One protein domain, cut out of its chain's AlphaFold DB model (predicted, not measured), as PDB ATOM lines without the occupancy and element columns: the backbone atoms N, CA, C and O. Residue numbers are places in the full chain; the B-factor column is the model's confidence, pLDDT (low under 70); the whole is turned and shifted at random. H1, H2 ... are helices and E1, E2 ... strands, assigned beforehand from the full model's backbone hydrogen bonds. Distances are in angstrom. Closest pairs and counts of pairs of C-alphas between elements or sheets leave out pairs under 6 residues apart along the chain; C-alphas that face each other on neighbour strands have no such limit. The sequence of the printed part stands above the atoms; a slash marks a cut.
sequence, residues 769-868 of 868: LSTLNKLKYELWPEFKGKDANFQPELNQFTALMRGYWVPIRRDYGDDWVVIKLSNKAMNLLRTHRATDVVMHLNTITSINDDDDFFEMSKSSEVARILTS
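Overview. This is residues 769 to 868 of the 868 residues of an uncharacterized protein of Limosilactobacillus albertensis (UniProt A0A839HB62). This is a small sandwich: a three-stranded sheet, E2 E3 E4, faces a two-stranded one, E1 E5, with their strands crossed, and H2 packs beside the strands of both. H3 and H4 make a helical end on the longest axis, and H1 packs on H2 and H4. The printed part has 100 residues, in the order H1 E1 H2 E2 E3 H3 H4 E4 E5; both sheets are antiparallel and the class is mixed, helices and strands. It is compact, with a radius of gyration of the C-alphas of 13.0 A and spans of 38 by 26 by 23 A.

Along the chain. Start with the larger sheet, order E2 - E3 - E4. Find E3, residues 816 to 821, from C-alpha 816 at (196.956, 201.019, 212.887), 16.5 A long. Its neighbours are E2, residues 806 to 810, and E4, residues 854 to 859, 15.5 A long. The other sheet holds E1, residues 775 to 779, 13.7 A long, and E5, residues 862 to 867, 14.5 A long, ending at C-alpha 867 at (183.183, 206.312, 205.827). The helices are H1, residues 769 to 773, from C-alpha 769 at (190.104, 200.909, 194.942); H2, residues 796 to 801; H3, residues 823 to 830, 10.5 A; and H4, residues 834 to 843, 14.7 A.

Arrangement. Look first at E2 and E3, a hairpin, where N 808 and O 817 are 3.0 A apart, within hydrogen-bond range. On the other side of E3, N 818 and O 857 of E4 are 2.8 A apart. Between E1 and E5, N 776 and O 866 are 2.8 A apart. In the sandwich, two sheets face to face, the facing parts are 9.7 A centre to centre and the strands of one stand at 63 degrees to those of the other. H2 is on the sheet E2 E3 E4 at a height over the sheet of 6.7 A; its closest C-alphas to E1 are those of Gln 796 and Lys 776, 5.4 A. H1 touches H2, closest at the C-alphas of Leu 772 and Phe 797, 4.8 A, and H4, at those of Leu 769 and Leu 841, 4.8 A. H3 touches H4 at a steep tilt of 60 degrees, opposite ways, closest at the C-alphas of Leu 828 and Ala 834, 5.8 A. H3 only grazes the sheet E2 E3 E4, and H4 is not on it. In the four helices every O i to N i+4 pair is within hydrogen-bond range.

Size, cuts and confidence. The two C-alphas farthest apart are those of Gly 813 and His 832, 39.5 A. The printed part has no cut and ends at residue 868, the chain's last. Follow residues 780 to 795 for the long link, E1 to H2. The mean pLDDT of the printed part is 82.3; residues 785, 811 to 814, 832 and 868 are under 70.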
ATOM      1  N   LEU A 769     190.399 199.619 195.563       83.00
ATOM      2  CA  LEU A 769     190.104 200.909 194.942       83.00
ATOM      3  C   LEU A 769     188.785 201.496 195.467       83.00
ATOM      4  O   LEU A 769     188.742 202.641 195.916       83.00
ATOM      5  N   SER A 770     187.713 200.706 195.438       79.31
ATOM      6  CA  SER A 770     186.387 201.122 195.901       79.31
ATOM      7  C   SER A 770     186.343 201.329 197.413       79.31
ATOM      8  O   SER A 770     185.676 202.253 197.877       79.31
ATOM      9  N   THR A 771     187.060 200.495 198.168       79.81
ATOM     10  CA  THR A 771     187.186 200.597 199.626       79.81
ATOM     11  C   THR A 771     187.887 201.898 200.010       79.81
ATOM     12  O   THR A 771     187.286 202.740 200.669       79.81
ATOM     13  N   LEU A 772     189.099 202.150 199.511       84.31
ATOM     14  CA  LEU A 772     189.869 203.355 199.850       84.31
ATOM     15  C   LEU A 772     189.213 204.651 199.355       84.31
ATOM     16  O   LEU A 772     189.368 205.705 199.971       84.31
ATOM     17  N   ASN A 773     188.470 204.602 198.248       83.88
ATOM     18  CA  ASN A 773     187.782 205.784 197.727       83.88
ATOM     19  C   ASN A 773     186.574 206.199 198.593       83.88
ATOM     20  O   ASN A 773     186.192 207.367 198.578       83.88
ATOM     21  N   LYS A 774     186.002 205.261 199.365       80.94
ATOM     22  CA  LYS A 774     184.858 205.479 200.271       80.94
ATOM     23  C   LYS A 774     185.260 205.741 201.722       80.94
ATOM     24  O   LYS A 774     184.389 205.815 202.587       80.94
ATOM     25  N   LEU A 775     186.553 205.822 202.022       82.38
ATOM     26  CA  LEU A 775     187.047 205.949 203.389       82.38
ATOM     27  C   LEU A 775     187.828 207.249 203.580       82.38
ATOM     28  O   LEU A 775     188.540 207.729 202.698       82.38
ATOM     29  N   LYS A 776     187.692 207.813 204.774       87.75
ATOM     30  CA  LYS A 776     188.509 208.874 205.367       87.75
ATOM     31  C   LYS A 776     189.062 208.363 206.693       87.75
ATOM     32  O   LYS A 776     188.722 207.271 207.138       87.75
ATOM     33  N   TYR A 777     189.917 209.132 207.345       87.81
ATOM     34  CA  TYR A 777     190.405 208.783 208.674       87.81
ATOM     35  C   TYR A 777     190.581 210.028 209.529       87.81
ATOM     36  O   TYR A 777     190.680 211.141 209.021       87.81
ATOM     37  N   GLU A 778     190.596 209.822 210.836       87.00
ATOM     38  CA  GLU A 778     190.809 210.855 211.835       87.00
ATOM     39  C   GLU A 778     192.055 210.500 212.646       87.00
ATOM     40  O   GLU A 778     192.231 209.352 213.055       87.00
ATOM     41  N   LEU A 779     192.923 211.488 212.856       86.25
ATOM     42  CA  LEU A 779     194.069 211.384 213.759       86.25
ATOM     43  C   LEU A 779     193.654 211.807 215.169       86.25
ATOM     44  O   LEU A 779     192.712 212.594 215.319       86.25
ATOM     45  N   TRP A 780     194.371 211.350 216.195       79.31
ATOM     46  CA  TRP A 780     194.138 211.855 217.549       79.31
ATOM     47  C   TRP A 780     194.346 213.381 217.621       79.31
ATOM     48  O   TRP A 780     195.181 213.928 216.887       79.31
ATOM     49  N   PRO A 781     193.610 214.097 218.497       81.31
ATOM     50  CA  PRO A 781     193.647 215.560 218.563       81.31
ATOM     51  C   PRO A 781     195.053 216.151 218.728       81.31
ATOM     52  O   PRO A 781     195.335 217.223 218.194       81.31
ATOM     53  N   GLU A 782     195.950 215.449 219.422       78.00
ATOM     54  CA  GLU A 782     197.339 215.864 219.635       78.00
ATOM     55  C   GLU A 782     198.231 215.850 218.380       78.00
ATOM     56  O   GLU A 782     199.190 216.635 218.343       78.00
ATOM     57  N   PHE A 783     197.891 215.052 217.357       77.81
ATOM     58  CA  PHE A 783     198.636 214.913 216.090       77.81
ATOM     59  C   PHE A 783     198.008 215.688 214.918       77.81
ATOM     60  O   PHE A 783     198.655 215.914 213.889       77.81
ATOM     61  N   LYS A 784     196.762 216.157 215.061       74.12
ATOM     62  CA  LYS A 784     196.040 216.877 214.003       74.12
ATOM     63  C   LYS A 784     196.790 218.152 213.575       74.12
ATOM     64  O   LYS A 784     196.957 219.083 214.359       74.12
ATOM     65  N   GLY A 785     197.224 218.196 212.312       66.88
ATOM     66  CA  GLY A 785     197.941 219.333 211.716       66.88
ATOM     67  C   GLY A 785     199.434 219.427 212.060       66.88
ATOM     68  O   GLY A 785     200.058 220.424 211.697       66.88
ATOM     69  N   LYS A 786     200.003 218.424 212.749       70.81
ATOM     70  CA  LYS A 786     201.426 218.390 213.133       70.81
ATOM     71  C   LYS A 786     202.271 217.408 212.321       70.81
ATOM     72  O   LYS A 786     203.444 217.703 212.113       70.81
ATOM     73  N   ASP A 787     201.704 216.298 211.841       72.06
ATOM     74  CA  ASP A 787     202.417 215.373 210.950       72.06
ATOM     75  C   ASP A 787     202.127 215.684 209.472       72.06
ATOM     76  O   ASP A 787     200.981 215.677 209.019       72.06
ATOM     77  N   ALA A 788     203.188 215.954 208.707       73.12
ATOM     78  CA  ALA A 788     203.119 216.217 207.273       73.12
ATOM     79  C   ALA A 788     202.884 214.946 206.433       73.12
ATOM     80  O   ALA A 788     202.589 215.059 205.240       73.12
ATOM     81  N   ASN A 789     203.017 213.750 207.020       83.62
ATOM     82  CA  ASN A 789     202.916 212.482 206.297       83.62
ATOM     83  C   ASN A 789     201.486 211.914 206.203       83.62
ATOM     84  O   ASN A 789     201.258 211.008 205.397       83.62
ATOM     85  N   PHE A 790     200.528 212.477 206.946       89.31
ATOM     86  CA  PHE A 790     199.101 212.149 206.875       89.31
ATOM     87  C   PHE A 790     198.280 213.328 206.318       89.31
ATOM     88  O   PHE A 790     198.611 214.497 206.507       89.31
ATOM     89  N   GLN A 791     197.180 213.025 205.624       89.38
ATOM     90  CA  GLN A 791     196.229 213.997 205.064       89.38
ATOM     91  C   GLN A 791     194.779 213.533 205.305       89.38
ATOM     92  O   GLN A 791     194.097 213.131 204.357       89.38
ATOM     93  N   PRO A 792     194.286 213.590 206.559       87.25
ATOM     94  CA  PRO A 792     192.964 213.070 206.937       87.25
ATOM     95  C   PRO A 792     191.783 213.798 206.264       87.25
ATOM     96  O   PRO A 792     190.685 213.256 206.175       87.25
ATOM     97  N   GLU A 793     192.001 215.015 205.753       84.81
ATOM     98  CA  GLU A 793     190.971 215.808 205.059       84.81
ATOM     99  C   GLU A 793     190.615 215.246 203.664       84.81
ATOM    100  O   GLU A 793     189.522 215.492 203.136       84.81
ATOM    101  N   LEU A 794     191.519 214.465 203.064       85.06
ATOM    102  CA  LEU A 794     191.319 213.787 201.782       85.06
ATOM    103  C   LEU A 794     190.730 212.384 202.001       85.06
ATOM    104  O   LEU A 794     190.962 211.759 203.033       85.06
ATOM    105  N   ASN A 795     189.997 211.850 201.016       88.50
ATOM    106  CA  ASN A 795     189.687 210.413 201.031       88.50
ATOM    107  C   ASN A 795     190.983 209.593 200.916       88.50
ATOM    108  O   ASN A 795     191.967 210.049 200.321       88.50
ATOM    109  N   GLN A 796     190.981 208.391 201.490       90.38
ATOM    110  CA  GLN A 796     192.164 207.543 201.603       90.38
ATOM    111  C   GLN A 796     192.771 207.220 200.237       90.38
ATOM    112  O   GLN A 796     193.987 207.274 200.095       90.38
ATOM    113  N   PHE A 797     191.962 206.986 199.199       91.12
ATOM    114  CA  PHE A 797     192.493 206.788 197.847       91.12
ATOM    115  C   PHE A 797     193.287 208.009 197.354       91.12
ATOM    116  O   PHE A 797     194.421 207.883 196.898       91.12
ATOM    117  N   THR A 798     192.736 209.213 197.498       88.19
ATOM    118  CA  THR A 798     193.394 210.455 197.062       88.19
ATOM    119  C   THR A 798     194.647 210.747 197.884       88.19
ATOM    120  O   THR A 798     195.646 211.207 197.330       88.19
ATOM    121  N   ALA A 799     194.615 210.478 199.192       90.19
ATOM    122  CA  ALA A 799     195.779 210.608 200.064       90.19
ATOM    123  C   ALA A 799     196.892 209.622 199.660       90.19
ATOM    124  O   ALA A 799     198.039 210.037 199.473       90.19
ATOM    125  N   LEU A 800     196.544 208.357 199.409       92.44
ATOM    126  CA  LEU A 800     197.476 207.317 198.974       92.44
ATOM    127  C   LEU A 800     198.120 207.652 197.623       92.44
ATOM    128  O   LEU A 800     199.341 207.610 197.493       92.44
ATOM    129  N   MET A 801     197.324 208.085 196.639       89.69
ATOM    130  CA  MET A 801     197.806 208.464 195.299       89.69
ATOM    131  C   MET A 801     198.691 209.721 195.298       89.69
ATOM    132  O   MET A 801     199.411 209.973 194.332       89.69
ATOM    133  N   ARG A 802     198.667 210.515 196.376       88.94
ATOM    134  CA  ARG A 802     199.584 211.645 196.596       88.94
ATOM    135  C   ARG A 802     200.827 211.263 197.408       88.94
ATOM    136  O   ARG A 802     201.691 212.113 197.613       88.94
ATOM    137  N   GLY A 803     200.945 210.002 197.822       87.62
ATOM    138  CA  GLY A 803     202.083 209.480 198.575       87.62
ATOM    139  C   GLY A 803     202.024 209.767 200.077       87.62
ATOM    140  O   GLY A 803     203.079 209.870 200.705       87.62
ATOM    141  N   TYR A 804     200.830 209.920 200.652       94.06
ATOM    142  CA  TYR A 804     200.636 210.009 202.104       94.06
ATOM    143  C   TYR A 804     200.318 208.640 202.707       94.06
ATOM    144  O   TYR A 804     199.866 207.738 201.997       94.06
ATOM    145  N   TRP A 805     200.541 208.501 204.014       93.69
ATOM    146  CA  TRP A 805     200.131 207.313 204.757       93.69
ATOM    147  C   TRP A 805     198.610 207.271 204.910       93.69
ATOM    148  O   TRP A 805     197.959 208.292 205.173       93.69
ATOM    149  N   VAL A 806     198.038 206.079 204.752       92.81
ATOM    150  CA  VAL A 806     196.613 205.829 204.982       92.81
ATOM    151  C   VAL A 806     196.414 204.551 205.796       92.81
ATOM    152  O   VAL A 806     197.060 203.545 205.509       92.81
ATOM    153  N   PRO A 807     195.542 204.564 206.815       91.38
ATOM    154  CA  PRO A 807     195.254 203.378 207.611       91.38
ATOM    155  C   PRO A 807     194.340 202.420 206.851       91.38
ATOM    156  O   PRO A 807     193.359 202.853 206.247       91.38
ATOM    157  N   ILE A 808     194.639 201.123 206.921       85.62
ATOM    158  CA  ILE A 808     193.849 200.079 206.245       85.62
ATOM    159  C   ILE A 808     193.230 199.058 207.199       85.62
ATOM    160  O   ILE A 808     192.127 198.588 206.942       85.62
ATOM    161  N   ARG A 809     193.900 198.728 208.308       81.69
ATOM    162  CA  ARG A 809     193.402 197.798 209.335       81.69
ATOM    163  C   ARG A 809     194.101 198.051 210.666       81.69
ATOM    164  O   ARG A 809     195.184 198.627 210.677       81.69
ATOM    165  N   ARG A 810     193.504 197.624 211.778       75.81
ATOM    166  CA  ARG A 810     194.183 197.621 213.083       75.81
ATOM    167  C   ARG A 810     195.117 196.416 213.201       75.81
ATOM    168  O   ARG A 810     194.795 195.345 212.695       75.81
ATOM    169  N   ASP A 811     196.255 196.627 213.846       60.91
ATOM    170  CA  ASP A 811     197.202 195.591 214.257       60.91
ATOM    171  C   ASP A 811     197.028 195.289 215.760       60.91
ATOM    172  O   ASP A 811     196.336 196.017 216.479       60.91
ATOM    173  N   TYR A 812     197.658 194.230 216.262       47.50
ATOM    174  CA  TYR A 812     197.676 193.931 217.692       47.50
ATOM    175  C   TYR A 812     198.435 195.028 218.464       47.50
ATOM    176  O   TYR A 812     199.591 195.319 218.148       47.50
ATOM    177  N   GLY A 813     197.794 195.600 219.493       48.62
ATOM    178  CA  GLY A 813     198.377 196.629 220.373       48.62
ATOM    179  C   GLY A 813     197.825 198.055 220.218       48.62
ATOM    180  O   GLY A 813     198.523 198.990 220.585       48.62
ATOM    181  N   ASP A 814     196.606 198.228 219.689       60.06
ATOM    182  CA  ASP A 814     195.945 199.525 219.405       60.06
ATOM    183  C   ASP A 814     196.571 200.378 218.275       60.06
ATOM    184  O   ASP A 814     196.010 201.414 217.907       60.06
ATOM    185  N   ASP A 815     197.646 199.905 217.639       75.06
ATOM    186  CA  ASP A 815     198.258 200.544 216.468       75.06
ATOM    187  C   ASP A 815     197.498 200.244 215.163       75.06
ATOM    188  O   ASP A 815     196.981 199.147 214.934       75.06
ATOM    189  N   TRP A 816     197.470 201.210 214.243       85.62
ATOM    190  CA  TRP A 816     196.956 201.019 212.887       85.62
ATOM    191  C   TRP A 816     198.057 200.566 211.933       85.62
ATOM    192  O   TRP A 816     199.114 201.191 211.852       85.62
ATOM    193  N   VAL A 817     197.773 199.541 211.127       87.44
ATOM    194  CA  VAL A 817     198.546 199.255 209.917       87.44
ATOM    195  C   VAL A 817     198.232 200.344 208.899       87.44
ATOM    196  O   VAL A 817     197.094 200.481 208.426       87.44
ATOM    197  N   VAL A 818     199.254 201.124 208.573       92.00
ATOM    198  CA  VAL A 818     199.209 202.198 207.587       92.00
ATOM    199  C   VAL A 818     200.024 201.810 206.362       92.00
ATOM    200  O   VAL A 818     201.055 201.148 206.468       92.00
ATOM    201  N   ILE A 819     199.562 202.242 205.192       93.06
ATOM    202  CA  ILE A 819     200.236 202.007 203.915       93.06
ATOM    203  C   ILE A 819     200.526 203.307 203.182       93.06
ATOM    204  O   ILE A 819     199.806 204.299 203.325       93.06
ATOM    205  N   LYS A 820     201.555 203.267 202.348       93.81
ATOM    206  CA  LYS A 820     201.916 204.309 201.391       93.81
ATOM    207  C   LYS A 820     202.389 203.648 200.099       93.81
ATOM    208  O   LYS A 820     202.790 202.493 200.102       93.81
ATOM    209  N   LEU A 821     202.332 204.357 198.974       92.44
ATOM    210  CA  LEU A 821     202.883 203.843 197.719       92.44
ATOM    211  C   LEU A 821     204.411 203.746 197.787       92.44
ATOM    212  O   LEU A 821     205.075 204.717 198.158       92.44
ATOM    213  N   SER A 822     204.951 202.604 197.359       91.56
ATOM    214  CA  SER A 822     206.394 202.373 197.289       91.56
ATOM    215  C   SER A 822     207.071 203.308 196.283       91.56
ATOM    216  O   SER A 822     206.436 203.845 195.366       91.56
ATOM    217  N   ASN A 823     208.394 203.473 196.378       87.69
ATOM    218  CA  ASN A 823     209.158 204.258 195.394       87.69
ATOM    219  C   ASN A 823     208.942 203.791 193.938       87.69
ATOM    220  O   ASN A 823     208.940 204.609 193.011       87.69
ATOM    221  N   LYS A 824     208.710 202.488 193.728       86.88
ATOM    222  CA  LYS A 824     208.373 201.904 192.424       86.88
ATOM    223  C   LYS A 824     207.005 202.399 191.940       86.88
ATOM    224  O   LYS A 824     206.917 202.939 190.835       86.88
ATOM    225  N   ALA A 825     205.967 202.287 192.770       87.50
ATOM    226  CA  ALA A 825     204.619 202.753 192.438       87.50
ATOM    227  C   ALA A 825     204.558 204.282 192.251       87.50
ATOM    228  O   ALA A 825     203.933 204.775 191.309       87.50
ATOM    229  N   MET A 826     205.295 205.045 193.062       89.00
ATOM    230  CA  MET A 826     205.414 206.501 192.920       89.00
ATOM    231  C   MET A 826     206.094 206.917 191.606       89.00
ATOM    232  O   MET A 826     205.700 207.918 191.001       89.00
ATOM    233  N   ASN A 827     207.074 206.154 191.114       86.38
ATOM    234  CA  ASN A 827     207.679 206.397 189.800       86.38
ATOM    235  C   ASN A 827     206.714 206.088 188.644       86.38
ATOM    236  O   ASN A 827     206.708 206.820 187.650       86.38
ATOM    237  N   LEU A 828     205.854 205.071 188.778       85.50
ATOM    238  CA  LEU A 828     204.798 204.780 187.796       85.50
ATOM    239  C   LEU A 828     203.764 205.916 187.716       85.50
ATOM    240  O   LEU A 828     203.363 206.305 186.616       85.50
ATOM    241  N   LEU A 829     203.411 206.529 188.853       83.31
ATOM    242  CA  LEU A 829     202.555 207.722 188.878       83.31
ATOM    243  C   LEU A 829     203.183 208.917 188.149       83.31
ATOM    244  O   LEU A 829     202.486 209.644 187.441       83.31
ATOM    245  N   ARG A 830     204.501 209.113 188.287       81.56
ATOM    246  CA  ARG A 830     205.234 210.245 187.689       81.56
ATOM    247  C   ARG A 830     205.526 210.083 186.193       81.56
ATOM    248  O   ARG A 830     205.788 211.078 185.529       81.56
ATOM    249  N   THR A 831     205.468 208.863 185.654       74.00
ATOM    250  CA  THR A 831     205.842 208.535 184.260       74.00
ATOM    251  C   THR A 831     204.638 208.239 183.351       74.00
ATOM    252  O   THR A 831     204.756 207.504 182.375       74.00
ATOM    253  N   HIS A 832     203.469 208.826 183.648       66.50
ATOM    254  CA  HIS A 832     202.205 208.647 182.907       66.50
ATOM    255  C   HIS A 832     201.655 207.204 182.869       66.50
ATOM    256  O   HIS A 832     200.825 206.885 182.022       66.50
ATOM    257  N   ARG A 833     202.046 206.346 183.825       77.56
ATOM    258  CA  ARG A 833     201.530 204.972 184.004       77.56
ATOM    259  C   ARG A 833     200.687 204.814 185.273       77.56
ATOM    260  O   ARG A 833     200.637 203.751 185.883       77.56
ATOM    261  N   ALA A 834     199.992 205.878 185.674       75.88
ATOM    262  CA  ALA A 834     199.149 205.875 186.870       75.88
ATOM    263  C   ALA A 834     198.003 204.848 186.808       75.88
ATOM    264  O   ALA A 834     197.564 204.350 187.843       75.88
ATOM    265  N   THR A 835     197.559 204.497 185.599       78.69
ATOM    266  CA  THR A 835     196.558 203.453 185.351       78.69
ATOM    267  C   THR A 835     196.964 202.098 185.912       78.69
ATOM    268  O   THR A 835     196.092 201.363 186.354       78.69
ATOM    269  N   ASP A 836     198.258 201.781 185.965       82.75
ATOM    270  CA  ASP A 836     198.729 200.469 186.422       82.75
ATOM    271  C   ASP A 836     198.549 200.311 187.940       82.75
ATOM    272  O   ASP A 836     198.113 199.263 188.406       82.75
ATOM    273  N   VAL A 837     198.780 201.385 188.707       83.88
ATOM    274  CA  VAL A 837     198.538 201.424 190.163       83.88
ATOM    275  C   VAL A 837     197.039 201.341 190.468       83.88
ATOM    276  O   VAL A 837     196.616 200.631 191.378       83.88
ATOM    277  N   VAL A 838     196.215 202.041 189.680       83.94
ATOM    278  CA  VAL A 838     194.753 202.025 189.839       83.94
ATOM    279  C   VAL A 838     194.167 200.663 189.469       83.94
ATOM    280  O   VAL A 838     193.292 200.174 190.180       83.94
ATOM    281  N   MET A 839     194.650 200.032 188.393       80.94
ATOM    282  CA  MET A 839     194.218 198.683 188.020       80.94
ATOM    283  C   MET A 839     194.593 197.662 189.091       80.94
ATOM    284  O   MET A 839     193.739 196.857 189.443       80.94
ATOM    285  N   HIS A 840     195.799 197.746 189.665       86.62
ATOM    286  CA  HIS A 840     196.219 196.864 190.759       86.62
ATOM    287  C   HIS A 840     195.269 196.954 191.964       86.62
ATOM    288  O   HIS A 840     194.698 195.947 192.385       86.62
ATOM    289  N   LEU A 841     194.968 198.174 192.431       85.94
ATOM    290  CA  LEU A 841     193.985 198.417 193.499       85.94
ATOM    291  C   LEU A 841     192.567 197.933 193.149       85.94
ATOM    292  O   LEU A 841     191.792 197.581 194.037       85.94
ATOM    293  N   ASN A 842     192.202 197.932 191.866       83.06
ATOM    294  CA  ASN A 842     190.899 197.464 191.396       83.06
ATOM    295  C   ASN A 842     190.802 195.927 191.338       83.06
ATOM    296  O   ASN A 842     189.692 195.393 191.343       83.06
ATOM    297  N   THR A 843     191.941 195.230 191.279       79.56
ATOM    298  CA  THR A 843     192.018 193.762 191.204       79.56
ATOM    299  C   THR A 843     192.211 193.074 192.552       79.56
ATOM    300  O   THR A 843     191.903 191.891 192.665       79.56
ATOM    301  N   ILE A 844     192.686 193.792 193.573       81.19
ATOM    302  CA  ILE A 844     192.938 193.231 194.907       81.19
ATOM    303  C   ILE A 844     191.828 193.605 195.898       81.19
ATOM    304  O   ILE A 844     191.237 194.684 195.819       81.19
ATOM    305  N   THR A 845     191.554 192.719 196.853       78.38
ATOM    306  CA  THR A 845     190.606 192.933 197.966       78.38
ATOM    307  C   THR A 845     191.304 193.139 199.315       78.38
ATOM    308  O   THR A 845     190.673 193.610 200.257       78.38
ATOM    309  N   SER A 846     192.605 192.850 199.398       81.00
ATOM    310  CA  SER A 846     193.483 193.104 200.543       81.00
ATOM    311  C   SER A 846     194.905 193.405 200.060       81.00
ATOM    312  O   SER A 846     195.253 193.072 198.929       81.00
ATOM    313  N   ILE A 847     195.720 194.040 200.908       81.19
ATOM    314  CA  ILE A 847     197.139 194.317 200.635       81.19
ATOM    315  C   ILE A 847     197.978 193.416 201.539       81.19
ATOM    316  O   ILE A 847     197.760 193.395 202.753       81.19
ATOM    317  N   ASN A 848     198.890 192.663 200.929       75.94
ATOM    318  CA  ASN A 848     199.802 191.755 201.619       75.94
ATOM    319  C   ASN A 848     201.159 192.435 201.850       75.94
ATOM    320  O   ASN A 848     201.539 193.334 201.101       75.94
ATOM    321  N   ASP A 849     201.899 191.973 202.860       72.31
ATOM    322  CA  ASP A 849     203.182 192.565 203.270       72.31
ATOM    323  C   ASP A 849     204.292 192.435 202.201       72.31
ATOM    324  O   ASP A 849     205.297 193.140 202.260       72.31
ATOM    325  N   ASP A 850     204.117 191.546 201.219       77.19
ATOM    326  CA  ASP A 850     205.029 191.301 200.096       77.19
ATOM    327  C   ASP A 850     204.639 192.033 198.793       77.19
ATOM    328  O   ASP A 850     205.312 191.873 197.770       77.19
ATOM    329  N   ASP A 851     203.585 192.858 198.810       84.69
ATOM    330  CA  ASP A 851     203.126 193.607 197.637       84.69
ATOM    331  C   ASP A 851     204.066 194.780 197.306       84.69
ATOM    332  O   ASP A 851     204.123 195.795 198.003       84.69
ATOM    333  N   ASP A 852     204.781 194.674 196.181       85.19
ATOM    334  CA  ASP A 852     205.811 195.639 195.788       85.19
ATOM    335  C   ASP A 852     205.289 197.038 195.383       85.19
ATOM    336  O   ASP A 852     206.089 197.963 195.154       85.19
ATOM    337  N   PHE A 853     203.965 197.236 195.338       87.44
ATOM    338  CA  PHE A 853     203.339 198.545 195.133       87.44
ATOM    339  C   PHE A 853     203.219 199.371 196.420       87.44
ATOM    340  O   PHE A 853     203.073 200.597 196.326       87.44
ATOM    341  N   PHE A 854     203.322 198.754 197.599       92.44
ATOM    342  CA  PHE A 854     203.065 199.415 198.877       92.44
ATOM    343  C   PHE A 854     204.241 199.288 199.852       92.44
ATOM    344  O   PHE A 854     204.983 198.315 199.869       92.44
ATOM    345  N   GLU A 855     204.409 200.312 200.677       91.25
ATOM    346  CA  GLU A 855     205.202 200.279 201.900       91.25
ATOM    347  C   GLU A 855     204.214 200.231 203.069       91.25
ATOM    348  O   GLU A 855     203.257 201.008 203.093       91.25
ATOM    349  N   MET A 856     204.425 199.316 204.018       90.81
ATOM    350  CA  MET A 856     203.550 199.108 205.176       90.81
ATOM    351  C   MET A 856     204.288 199.453 206.474       90.81
ATOM    352  O   MET A 856     205.474 199.162 206.620       90.81
ATOM    353  N   SER A 857     203.592 200.082 207.419       89.19
ATOM    354  CA  SER A 857     204.112 200.423 208.749       89.19
ATOM    355  C   SER A 857     202.994 200.369 209.792       89.19
ATOM    356  O   SER A 857     201.814 200.308 209.448       89.19
ATOM    357  N   LYS A 858     203.355 200.425 211.075       89.50
ATOM    358  CA  LYS A 858     202.413 200.641 212.184       89.50
ATOM    359  C   LYS A 858     202.402 202.115 212.591       89.50
ATOM    360  O   LYS A 858     203.435 202.782 212.500       89.50
ATOM    361  N   SER A 859     201.250 202.626 213.015       84.19
ATOM    362  CA  SER A 859     201.089 203.991 213.521       84.19
ATOM    363  C   SER A 859     200.032 204.059 214.622       84.19
ATOM    364  O   SER A 859     198.887 203.657 214.414       84.19
ATOM    365  N   SER A 860     200.397 204.640 215.764       86.88
ATOM    366  CA  SER A 860     199.487 204.963 216.873       86.88
ATOM    367  C   SER A 860     198.747 206.297 216.681       86.88
ATOM    368  O   SER A 860     197.869 206.645 217.468       86.88
ATOM    369  N   GLU A 861     199.077 207.068 215.637       86.25
ATOM    370  CA  GLU A 861     198.573 208.439 215.450       86.25
ATOM    371  C   GLU A 861     197.126 208.487 214.938       86.25
ATOM    372  O   GLU A 861     196.427 209.495 215.088       86.25
ATOM    373  N   VAL A 862     196.654 207.390 214.342       84.88
ATOM    374  CA  VAL A 862     195.306 207.261 213.786       84.88
ATOM    375  C   VAL A 862     194.317 206.901 214.898       84.88
ATOM    376  O   VAL A 862     194.419 205.857 215.534       84.88
ATOM    377  N   ALA A 863     193.291 207.731 215.087       81.12
ATOM    378  CA  ALA A 863     192.216 207.458 216.035       81.12
ATOM    379  C   ALA A 863     191.216 206.441 215.460       81.12
ATOM    380  O   ALA A 863     190.891 205.435 216.097       81.12
ATOM    381  N   ARG A 864     190.730 206.687 214.233       78.75
ATOM    382  CA  ARG A 864     189.731 205.833 213.561       78.75
ATOM    383  C   ARG A 864     189.646 206.060 212.052       78.75
ATOM    384  O   ARG A 864     189.983 207.131 211.553       78.75
ATOM    385  N   ILE A 865     189.105 205.068 211.344       81.75
ATOM    386  CA  ILE A 865     188.648 205.187 209.953       81.75
ATOM    387  C   ILE A 865     187.173 205.610 209.941       81.75
ATOM    388  O   ILE A 865     186.369 205.145 210.746       81.75
ATOM    389  N   LEU A 866     186.828 206.502 209.019       70.06
ATOM    390  CA  LEU A 866     185.492 207.032 208.784       70.06
ATOM    391  C   LEU A 866     185.041 206.631 207.377       70.06
ATOM    392  O   LEU A 866     185.843 206.618 206.450       70.06
ATOM    393  N   THR A 867     183.760 206.360 207.179       72.31
ATOM    394  CA  THR A 867     183.183 206.312 205.827       72.31
ATOM    395  C   THR A 867     183.016 207.739 205.301       72.31
ATOM    396  O   THR A 867     182.488 208.587 206.022       72.31
ATOM    397  N   SER A 868     183.525 208.002 204.092       54.88
ATOM    398  CA  SER A 868     183.575 209.321 203.441       54.88
ATOM    399  C   SER A 868     182.208 209.888 203.107       54.88
ATOM    400  O   SER A 868     181.383 209.094 202.596       54.88
TER     401      SER A 868